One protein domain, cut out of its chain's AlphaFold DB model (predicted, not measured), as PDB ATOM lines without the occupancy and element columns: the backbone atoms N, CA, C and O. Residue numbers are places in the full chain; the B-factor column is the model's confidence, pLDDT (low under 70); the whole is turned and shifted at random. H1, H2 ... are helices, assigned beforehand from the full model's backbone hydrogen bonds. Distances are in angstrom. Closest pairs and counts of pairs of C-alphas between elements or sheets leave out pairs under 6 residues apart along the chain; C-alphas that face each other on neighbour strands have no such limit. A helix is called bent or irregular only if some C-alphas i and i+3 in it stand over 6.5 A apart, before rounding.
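This is residues 4 to 60 of the 73 residues of an uncharacterized protein of Flavobacteriales bacterium (UniProt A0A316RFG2). The longest helix, H1, sits at one end of a loose, open arrangement, and a long stretch without a named element, residues 17 to 34, folds back past H1 and then crosses to the far end. There H2 and H3 meet near their ends at a corner, like an L, and most of H3 sticks out as an arm with its residues 50 to 58. The printed part has 57 residues with three named helices, in the order H1, H2, H3 along the chain, and no named strand; the class is all helix. The whole is loose, with a radius of gyration of the C-alphas of 13.5 A, and the C-alphas span 35 by 29 by 19 A along their three main axes.

Find C-alpha 4 at (-42.569, 9.717, 5.380), where the printed part begins; this is the first residue of H1, which holds residues 4 to 16, from Ala 4 to Met 16. From there the helix runs 18.6 A to C-alpha 16 at (-30.770, -3.828, 10.371). After it comes a stretch of 18 residues, 17 to 34, with no named element; within it look for two helical runs too short to bear a name, residues 22 to 24 and residues 26 to 28. At C-alpha 35, (-56.032, -3.652, 14.508), you reach H2, residues 35 to 43, from Asn 35 to Ser 43, with 12.3 A from its first to its last C-alpha. H3 follows with residues 48 to 58, Ile 48 to Asn 58, and measures 15.1 A; it ends at C-alpha 58, at (-49.240, 10.228, 33.509). None of the three helices is bent or irregular.

Begin again with H1, the longest helix by residues, with 13. It touches no helix: H1 and H2 are apart, and so are H1 and H3, with no C-alpha of H1 within 8 A of either. Now move along the long link to H2 and look at its neighbour H3. H2 and H3 are close but not clearly touching, with 1 pair of C-alphas within 8 A. That closest pair is Val 41 of H2 and Ile 48 of H3, whose C-alphas are 6.3 A apart. The lines of these two helices stand at a steep tilt of 66 degrees, and the helices run opposite ways. Their centres are 16.7 A from each other. On the backbone, every O i to N i+4 pair inside H1, H2 and H3 is within hydrogen-bond range.

To take the measure of the whole, look at the two C-alphas farthest apart, those of Arg 17 and Glu 45, 36.3 A from each other. From the first to the last printed C-alpha, Ala 4 to Gly 60, the distance is 29.7 A. The link from H1 to H2 is long, with 18 residues between them, and the link from H2 to H3 is tight, with 4. Two stretches stand free, with no C-alpha 8 or more residues away along the chain within 10 A: residues 31 to 36, and residues 50 to 60, of which 50 to 58 belong to H3. Without them the body has 40 residues and spans 36 by 20 by 15 A. The printed part has no cut; the full chain has 73 residues. In the B-factor column of this predicted model you will find a mean pLDDT of 96.5 over the printed part, and no printed residue is under 70.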
ATOM      1  N   ALA A   4     -42.186  10.815   4.491       92.62
ATOM      2  CA  ALA A   4     -42.569   9.717   5.380       92.62
ATOM      3  C   ALA A   4     -42.003   8.353   4.946       92.62
ATOM      4  O   ALA A   4     -41.476   7.618   5.771       92.62
ATOM      5  N   GLU A   5     -42.048   8.039   3.647       95.69
ATOM      6  CA  GLU A   5     -41.473   6.798   3.103       95.69
ATOM      7  C   GLU A   5     -39.970   6.729   3.370       95.69
ATOM      8  O   GLU A   5     -39.455   5.693   3.771       95.69
ATOM      9  N   ARG A   6     -39.272   7.857   3.200       97.00
ATOM     10  CA  ARG A   6     -37.840   7.948   3.485       97.00
ATOM     11  C   ARG A   6     -37.534   7.659   4.954       97.00
ATOM     12  O   ARG A   6     -36.690   6.815   5.220       97.00
ATOM     13  N   GLN A   7     -38.264   8.292   5.876       96.19
ATOM     14  CA  GLN A   7     -38.104   8.050   7.313       96.19
ATOM     15  C   GLN A   7     -38.304   6.571   7.667       96.19
ATOM     16  O   GLN A   7     -37.522   6.008   8.425       96.19
ATOM     17  N   TYR A   8     -39.330   5.928   7.102       96.88
ATOM     18  CA  TYR A   8     -39.594   4.511   7.346       96.88
ATOM     19  C   TYR A   8     -38.415   3.628   6.910       96.88
ATOM     20  O   TYR A   8     -38.007   2.732   7.651       96.88
ATOM     21  N   GLN A   9     -37.845   3.899   5.730       97.50
ATOM     22  CA  GLN A   9     -36.681   3.168   5.217       97.50
ATOM     23  C   GLN A   9     -35.421   3.423   6.051       97.50
ATOM     24  O   GLN A   9     -34.665   2.491   6.318       97.50
ATOM     25  N   GLU A  10     -35.201   4.661   6.494       97.31
ATOM     26  CA  GLU A  10     -34.078   5.022   7.370       97.31
ATOM     27  C   GLU A  10     -34.159   4.286   8.715       97.31
ATOM     28  O   GLU A  10     -33.171   3.691   9.144       97.31
ATOM     29  N   ASN A  11     -35.344   4.231   9.330       97.38
ATOM     30  CA  ASN A  11     -35.584   3.463  10.556       97.38
ATOM     31  C   ASN A  11     -35.316   1.961  10.356       97.38
ATOM     32  O   ASN A  11     -34.675   1.326  11.192       97.38
ATOM     33  N   ALA A  12     -35.770   1.388   9.235       96.88
ATOM     34  CA  ALA A  12     -35.543  -0.023   8.915       96.88
ATOM     35  C   ALA A  12     -34.048  -0.332   8.721       96.88
ATOM     36  O   ALA A  12     -33.538  -1.314   9.255       96.88
ATOM     37  N   GLN A  13     -33.321   0.540   8.016       97.75
ATOM     38  CA  GLN A  13     -31.870   0.424   7.854       97.75
ATOM     39  C   GLN A  13     -31.134   0.542   9.193       97.75
ATOM     40  O   GLN A  13     -30.197  -0.217   9.435       97.75
ATOM     41  N   ALA A  14     -31.546   1.467  10.064       97.38
ATOM     42  CA  ALA A  14     -30.968   1.616  11.396       97.38
ATOM     43  C   ALA A  14     -31.168   0.350  12.246       97.38
ATOM     44  O   ALA A  14     -30.227  -0.088  12.907       97.38
ATOM     45  N   ALA A  15     -32.348  -0.274  12.179       96.25
ATOM     46  CA  ALA A  15     -32.624  -1.532  12.873       96.25
ATOM     47  C   ALA A  15     -31.759  -2.682  12.329       96.25
ATOM     48  O   ALA A  15     -31.101  -3.373  13.101       96.25
ATOM     49  N   MET A  16     -31.648  -2.823  11.000       96.00
ATOM     50  CA  MET A  16     -30.770  -3.828  10.371       96.00
ATOM     51  C   MET A  16     -29.294  -3.670  10.762       96.00
ATOM     52  O   MET A  16     -28.562  -4.653  10.828       96.00
ATOM     53  N   ARG A  17     -28.846  -2.431  10.998       97.44
ATOM     54  CA  ARG A  17     -27.480  -2.117  11.446       97.44
ATOM     55  C   ARG A  17     -27.303  -2.228  12.965       97.44
ATOM     56  O   ARG A  17     -26.181  -2.070  13.435       97.44
ATOM     57  N   GLY A  18     -28.377  -2.445  13.728       96.06
ATOM     58  CA  GLY A  18     -28.351  -2.480  15.192       96.06
ATOM     59  C   GLY A  18     -28.108  -1.118  15.854       96.06
ATOM     60  O   GLY A  18     -27.728  -1.066  17.019       96.06
ATOM     61  N   THR A  19     -28.300  -0.006  15.136       97.62
ATOM     62  CA  THR A  19     -28.082   1.353  15.670       97.62
ATOM     63  C   THR A  19     -29.311   1.932  16.375       97.62
ATOM     64  O   THR A  19     -29.250   3.037  16.907       97.62
ATOM     65  N   ILE A  20     -30.434   1.214  16.358       97.19
ATOM     66  CA  ILE A  20     -31.658   1.520  17.103       97.19
ATOM     67  C   ILE A  20     -32.233   0.204  17.632       97.19
ATOM     68  O   ILE A  20     -32.214  -0.796  16.915       97.19
ATOM     69  N   SER A  21     -32.704   0.189  18.880       96.06
ATOM     70  CA  SER A  21     -33.423  -0.963  19.433       96.06
ATOM     71  C   SER A  21     -34.864  -0.999  18.927       96.06
ATOM     72  O   SER A  21     -35.427   0.040  18.577       96.06
ATOM     73  N   ASP A  22     -35.485  -2.178  18.946       92.88
ATOM     74  CA  ASP A  22     -36.886  -2.337  18.538       92.88
ATOM     75  C   ASP A  22     -37.835  -1.476  19.384       92.88
ATOM     76  O   ASP A  22     -38.711  -0.815  18.828       92.88
ATOM     77  N   ASP A  23     -37.584  -1.376  20.696       94.06
ATOM     78  CA  ASP A  23     -38.359  -0.547  21.634       94.06
ATOM     79  C   ASP A  23     -38.330   0.951  21.297       94.06
ATOM     80  O   ASP A  23     -39.231   1.701  21.676       94.06
ATOM     81  N   LEU A  24     -37.286   1.405  20.601       95.25
ATOM     82  CA  LEU A  24     -37.113   2.802  20.208       95.25
ATOM     83  C   LEU A  24     -37.377   3.031  18.717       95.25
ATOM     84  O   LEU A  24     -37.328   4.176  18.267       95.25
ATOM     85  N   ASN A  25     -37.677   1.984  17.945       96.81
ATOM     86  CA  ASN A  25     -37.929   2.093  16.516       96.81
ATOM     87  C   ASN A  25     -39.357   2.604  16.244       96.81
ATOM     88  O   ASN A  25     -40.329   1.883  16.489       96.81
ATOM     89  N   PRO A  26     -39.530   3.798  15.641       95.69
ATOM     90  CA  PRO A  26     -40.859   4.354  15.388       95.69
ATOM     91  C   PRO A  26     -41.728   3.489  14.470       95.69
ATOM     92  O   PRO A  26     -42.953   3.580  14.526       95.69
ATOM     93  N   ASN A  27     -41.121   2.639  13.634       96.81
ATOM     94  CA  ASN A  27     -41.867   1.738  12.756       96.81
ATOM     95  C   ASN A  27     -42.677   0.696  13.546       96.81
ATOM     96  O   ASN A  27     -43.650   0.161  13.017       96.81
ATOM     97  N   TYR A  28     -42.308   0.427  14.802       95.88
ATOM     98  CA  TYR A  28     -42.950  -0.571  15.658       95.88
ATOM     99  C   TYR A  28     -43.874   0.030  16.722       95.88
ATOM    100  O   TYR A  28     -44.396  -0.714  17.551       95.88
ATOM    101  N   ILE A  29     -44.164   1.339  16.663       94.31
ATOM    102  CA  ILE A  29     -44.992   2.053  17.657       94.31
ATOM    103  C   ILE A  29     -46.392   1.444  17.863       94.31
ATOM    104  O   ILE A  29     -46.979   1.584  18.930       94.31
ATOM    105  N   PHE A  30     -46.925   0.744  16.858       95.56
ATOM    106  CA  PHE A  30     -48.234   0.084  16.910       95.56
ATOM    107  C   PHE A  30     -48.153  -1.447  16.882       95.56
ATOM    108  O   PHE A  30     -49.179  -2.101  16.727       95.56
ATOM    109  N   SER A  31     -46.959  -2.029  17.035       95.44
ATOM    110  CA  SER A  31     -46.738  -3.479  16.908       95.44
ATOM    111  C   SER A  31     -47.540  -4.314  17.913       95.44
ATOM    112  O   SER A  31     -47.938  -5.432  17.602       95.44
ATOM    113  N   THR A  32     -47.829  -3.758  19.091       94.31
ATOM    114  CA  THR A  32     -48.619  -4.406  20.148       94.31
ATOM    115  C   THR A  32     -50.078  -3.943  20.188       94.31
ATOM    116  O   THR A  32     -50.833  -4.369  21.062       94.31
ATOM    117  N   MET A  33     -50.491  -3.043  19.291       95.31
ATOM    118  CA  MET A  33     -51.829  -2.456  19.309       95.31
ATOM    119  C   MET A  33     -52.809  -3.296  18.470       95.31
ATOM    120  O   MET A  33     -52.492  -3.634  17.332       95.31
ATOM    121  N   PRO A  34     -54.022  -3.605  18.971       98.00
ATOM    122  CA  PRO A  34     -55.051  -4.273  18.177       98.00
ATOM    123  C   PRO A  34     -55.418  -3.500  16.903       98.00
ATOM    124  O   PRO A  34     -55.538  -2.272  16.923       98.00
ATOM    125  N   ASN A  35     -55.688  -4.228  15.815       98.12
ATOM    126  CA  ASN A  35     -56.032  -3.652  14.508       98.12
ATOM    127  C   ASN A  35     -57.196  -2.655  14.574       98.12
ATOM    128  O   ASN A  35     -57.151  -1.614  13.923       98.12
ATOM    129  N   GLU A  36     -58.217  -2.942  15.382       98.12
ATOM    130  CA  GLU A  36     -59.383  -2.069  15.558       98.12
ATOM    131  C   GLU A  36     -58.986  -0.667  16.040       98.12
ATOM    132  O   GLU A  36     -59.509   0.330  15.546       98.12
ATOM    133  N   LEU A  37     -58.010  -0.564  16.947       97.62
ATOM    134  CA  LEU A  37     -57.514   0.727  17.421       97.62
ATOM    135  C   LEU A  37     -56.669   1.436  16.358       97.62
ATOM    136  O   LEU A  37     -56.780   2.652  16.212       97.62
ATOM    137  N   ILE A  38     -55.880   0.699  15.567       97.75
ATOM    138  CA  ILE A  38     -55.126   1.270  14.436       97.75
ATOM    139  C   ILE A  38     -56.091   1.889  13.414       97.75
ATOM    140  O   ILE A  38     -55.857   3.004  12.944       97.75
ATOM    141  N   VAL A  39     -57.207   1.216  13.119       98.38
ATOM    142  CA  VAL A  39     -58.256   1.753  12.236       98.38
ATOM    143  C   VAL A  39     -58.830   3.056  12.795       98.38
ATOM    144  O   VAL A  39     -58.954   4.023  12.045       98.38
ATOM    145  N   LYS A  40     -59.104   3.128  14.103       98.00
ATOM    146  CA  LYS A  40     -59.597   4.356  14.755       98.00
ATOM    147  C   LYS A  40     -58.594   5.512  14.734       98.00
ATOM    148  O   LYS A  40     -58.991   6.673  14.649       98.00
ATOM    149  N   VAL A  41     -57.295   5.212  14.793       97.50
ATOM    150  CA  VAL A  41     -56.234   6.218  14.610       97.50
ATOM    151  C   VAL A  41     -56.235   6.743  13.173       97.50
ATOM    152  O   VAL A  41     -56.154   7.951  12.966       97.50
ATOM    153  N   LEU A  42     -56.358   5.858  12.178       97.12
ATOM    154  CA  LEU A  42     -56.387   6.250  10.763       97.12
ATOM    155  C   LEU A  42     -57.659   7.013  10.377       97.12
ATOM    156  O   LEU A  42     -57.589   7.912   9.541       97.12
ATOM    157  N   SER A  43     -58.804   6.675  10.975       97.94
ATOM    158  CA  SER A  43     -60.077   7.362  10.725       97.94
ATOM    159  C   SER A  43     -60.175   8.728  11.412       97.94
ATOM    160  O   SER A  43     -61.042   9.524  11.056       97.94
ATOM    161  N   GLY A  44     -59.303   9.008  12.386       97.31
ATOM    162  CA  GLY A  44     -59.355  10.217  13.206       97.31
ATOM    163  C   GLY A  44     -60.363  10.157  14.359       97.31
ATOM    164  O   GLY A  44     -60.535  11.157  15.050       97.31
ATOM    165  N   GLU A  45     -61.001   9.006  14.608       98.00
ATOM    166  CA  GLU A  45     -61.862   8.793  15.784       98.00
ATOM    167  C   GLU A  45     -61.062   8.904  17.096       98.00
ATOM    168  O   GLU A  45     -61.593   9.310  18.128       98.00
ATOM    169  N   VAL A  46     -59.765   8.586  17.046       96.06
ATOM    170  CA  VAL A  46     -58.823   8.770  18.155       96.06
ATOM    171  C   VAL A  46     -57.822   9.873  17.814       96.06
ATOM    172  O   VAL A  46     -57.012   9.727  16.897       96.06
ATOM    173  N   ASP A  47     -57.792  10.947  18.613       96.56
ATOM    174  CA  ASP A  47     -56.674  11.901  18.597       96.56
ATOM    175  C   ASP A  47     -55.455  11.271  19.282       96.56
ATOM    176  O   ASP A  47     -55.201  11.441  20.479       96.56
ATOM    177  N   ILE A  48     -54.672  10.532  18.495       95.81
ATOM    178  CA  ILE A  48     -53.487   9.825  18.986       95.81
ATOM    179  C   ILE A  48     -52.454  10.769  19.613       95.81
ATOM    180  O   ILE A  48     -51.748  10.387  20.547       95.81
ATOM    181  N   LYS A  49     -52.383  12.032  19.164       96.19
ATOM    182  CA  LYS A  49     -51.457  13.010  19.745       96.19
ATOM    183  C   LYS A  49     -51.917  13.435  21.135       96.19
ATOM    184  O   LYS A  49     -51.072  13.658  22.001       96.19
ATOM    185  N   TYR A  50     -53.225  13.564  21.364       96.62
ATOM    186  CA  TYR A  50     -53.763  13.827  22.700       96.62
ATOM    187  C   TYR A  50     -53.478  12.669  23.655       96.62
ATOM    188  O   TYR A  50     -52.958  12.910  24.746       96.62
ATOM    189  N   ILE A  51     -53.724  11.429  23.227       96.69
ATOM    190  CA  ILE A  51     -53.436  10.238  24.037       96.69
ATOM    191  C   ILE A  51     -51.944  10.154  24.382       96.69
ATOM    192  O   ILE A  51     -51.605   9.983  25.550       96.69
ATOM    193  N   ALA A  52     -51.045  10.389  23.419       96.38
ATOM    194  CA  ALA A  52     -49.603  10.415  23.672       96.38
ATOM    195  C   ALA A  52     -49.196  11.489  24.703       96.38
ATOM    196  O   ALA A  52     -48.400  11.223  25.602       96.38
ATOM    197  N   ARG A  53     -49.778  12.697  24.629       96.81
ATOM    198  CA  ARG A  53     -49.543  13.753  25.634       96.81
ATOM    199  C   ARG A  53     -50.048  13.356  27.019       96.81
ATOM    200  O   ARG A  53     -49.383  13.640  28.015       96.81
ATOM    201  N   LYS A  54     -51.222  12.719  27.094       96.25
ATOM    202  CA  LYS A  54     -51.775  12.218  28.358       96.25
ATOM    203  C   LYS A  54     -50.899  11.126  28.956       96.25
ATOM    204  O   LYS A  54     -50.664  11.171  30.156       96.25
ATOM    205  N   GLU A  55     -50.363  10.231  28.136       96.25
ATOM    206  CA  GLU A  55     -49.434   9.195  28.586       96.25
ATOM    207  C   GLU A  55     -48.138   9.793  29.153       96.25
ATOM    208  O   GLU A  55     -47.718   9.416  30.244       96.25
ATOM    209  N   LEU A  56     -47.548  10.791  28.481       96.56
ATOM    210  CA  LEU A  56     -46.396  11.526  29.022       96.56
ATOM    211  C   LEU A  56     -46.733  12.203  30.354       96.56
ATOM    212  O   LEU A  56     -45.994  12.048  31.324       96.56
ATOM    213  N   SER A  57     -47.893  12.861  30.442       95.19
ATOM    214  CA  SER A  57     -48.347  13.507  31.682       95.19
ATOM    215  C   SER A  57     -48.517  12.498  32.825       95.19
ATOM    216  O   SER A  57     -48.091  12.762  33.946       95.19
ATOM    217  N   ASN A  58     -49.081  11.320  32.540       95.69
ATOM    218  CA  ASN A  58     -49.240  10.228  33.509       95.69
ATOM    219  C   ASN A  58     -47.896   9.653  33.979       95.69
ATOM    220  O   ASN A  58     -47.840   9.009  35.022       95.69
ATOM    221  N   ARG A  59     -46.818   9.890  33.223       96.00
ATOM    222  CA  ARG A  59     -45.438   9.520  33.566       96.00
ATOM    223  C   ARG A  59     -44.645  10.683  34.177       96.00
ATOM    224  O   ARG A  59     -43.482  10.500  34.522       96.00
ATOM    225  N   GLY A  60     -45.258  11.860  34.319       96.31
ATOM    226  CA  GLY A  60     -44.629  13.063  34.867       96.31
ATOM    227  C   GLY A  60     -43.777  13.850  33.868       96.31
ATOM    228  O   GLY A  60     -42.871  14.571  34.284       96.31
TER     229      GLY A  60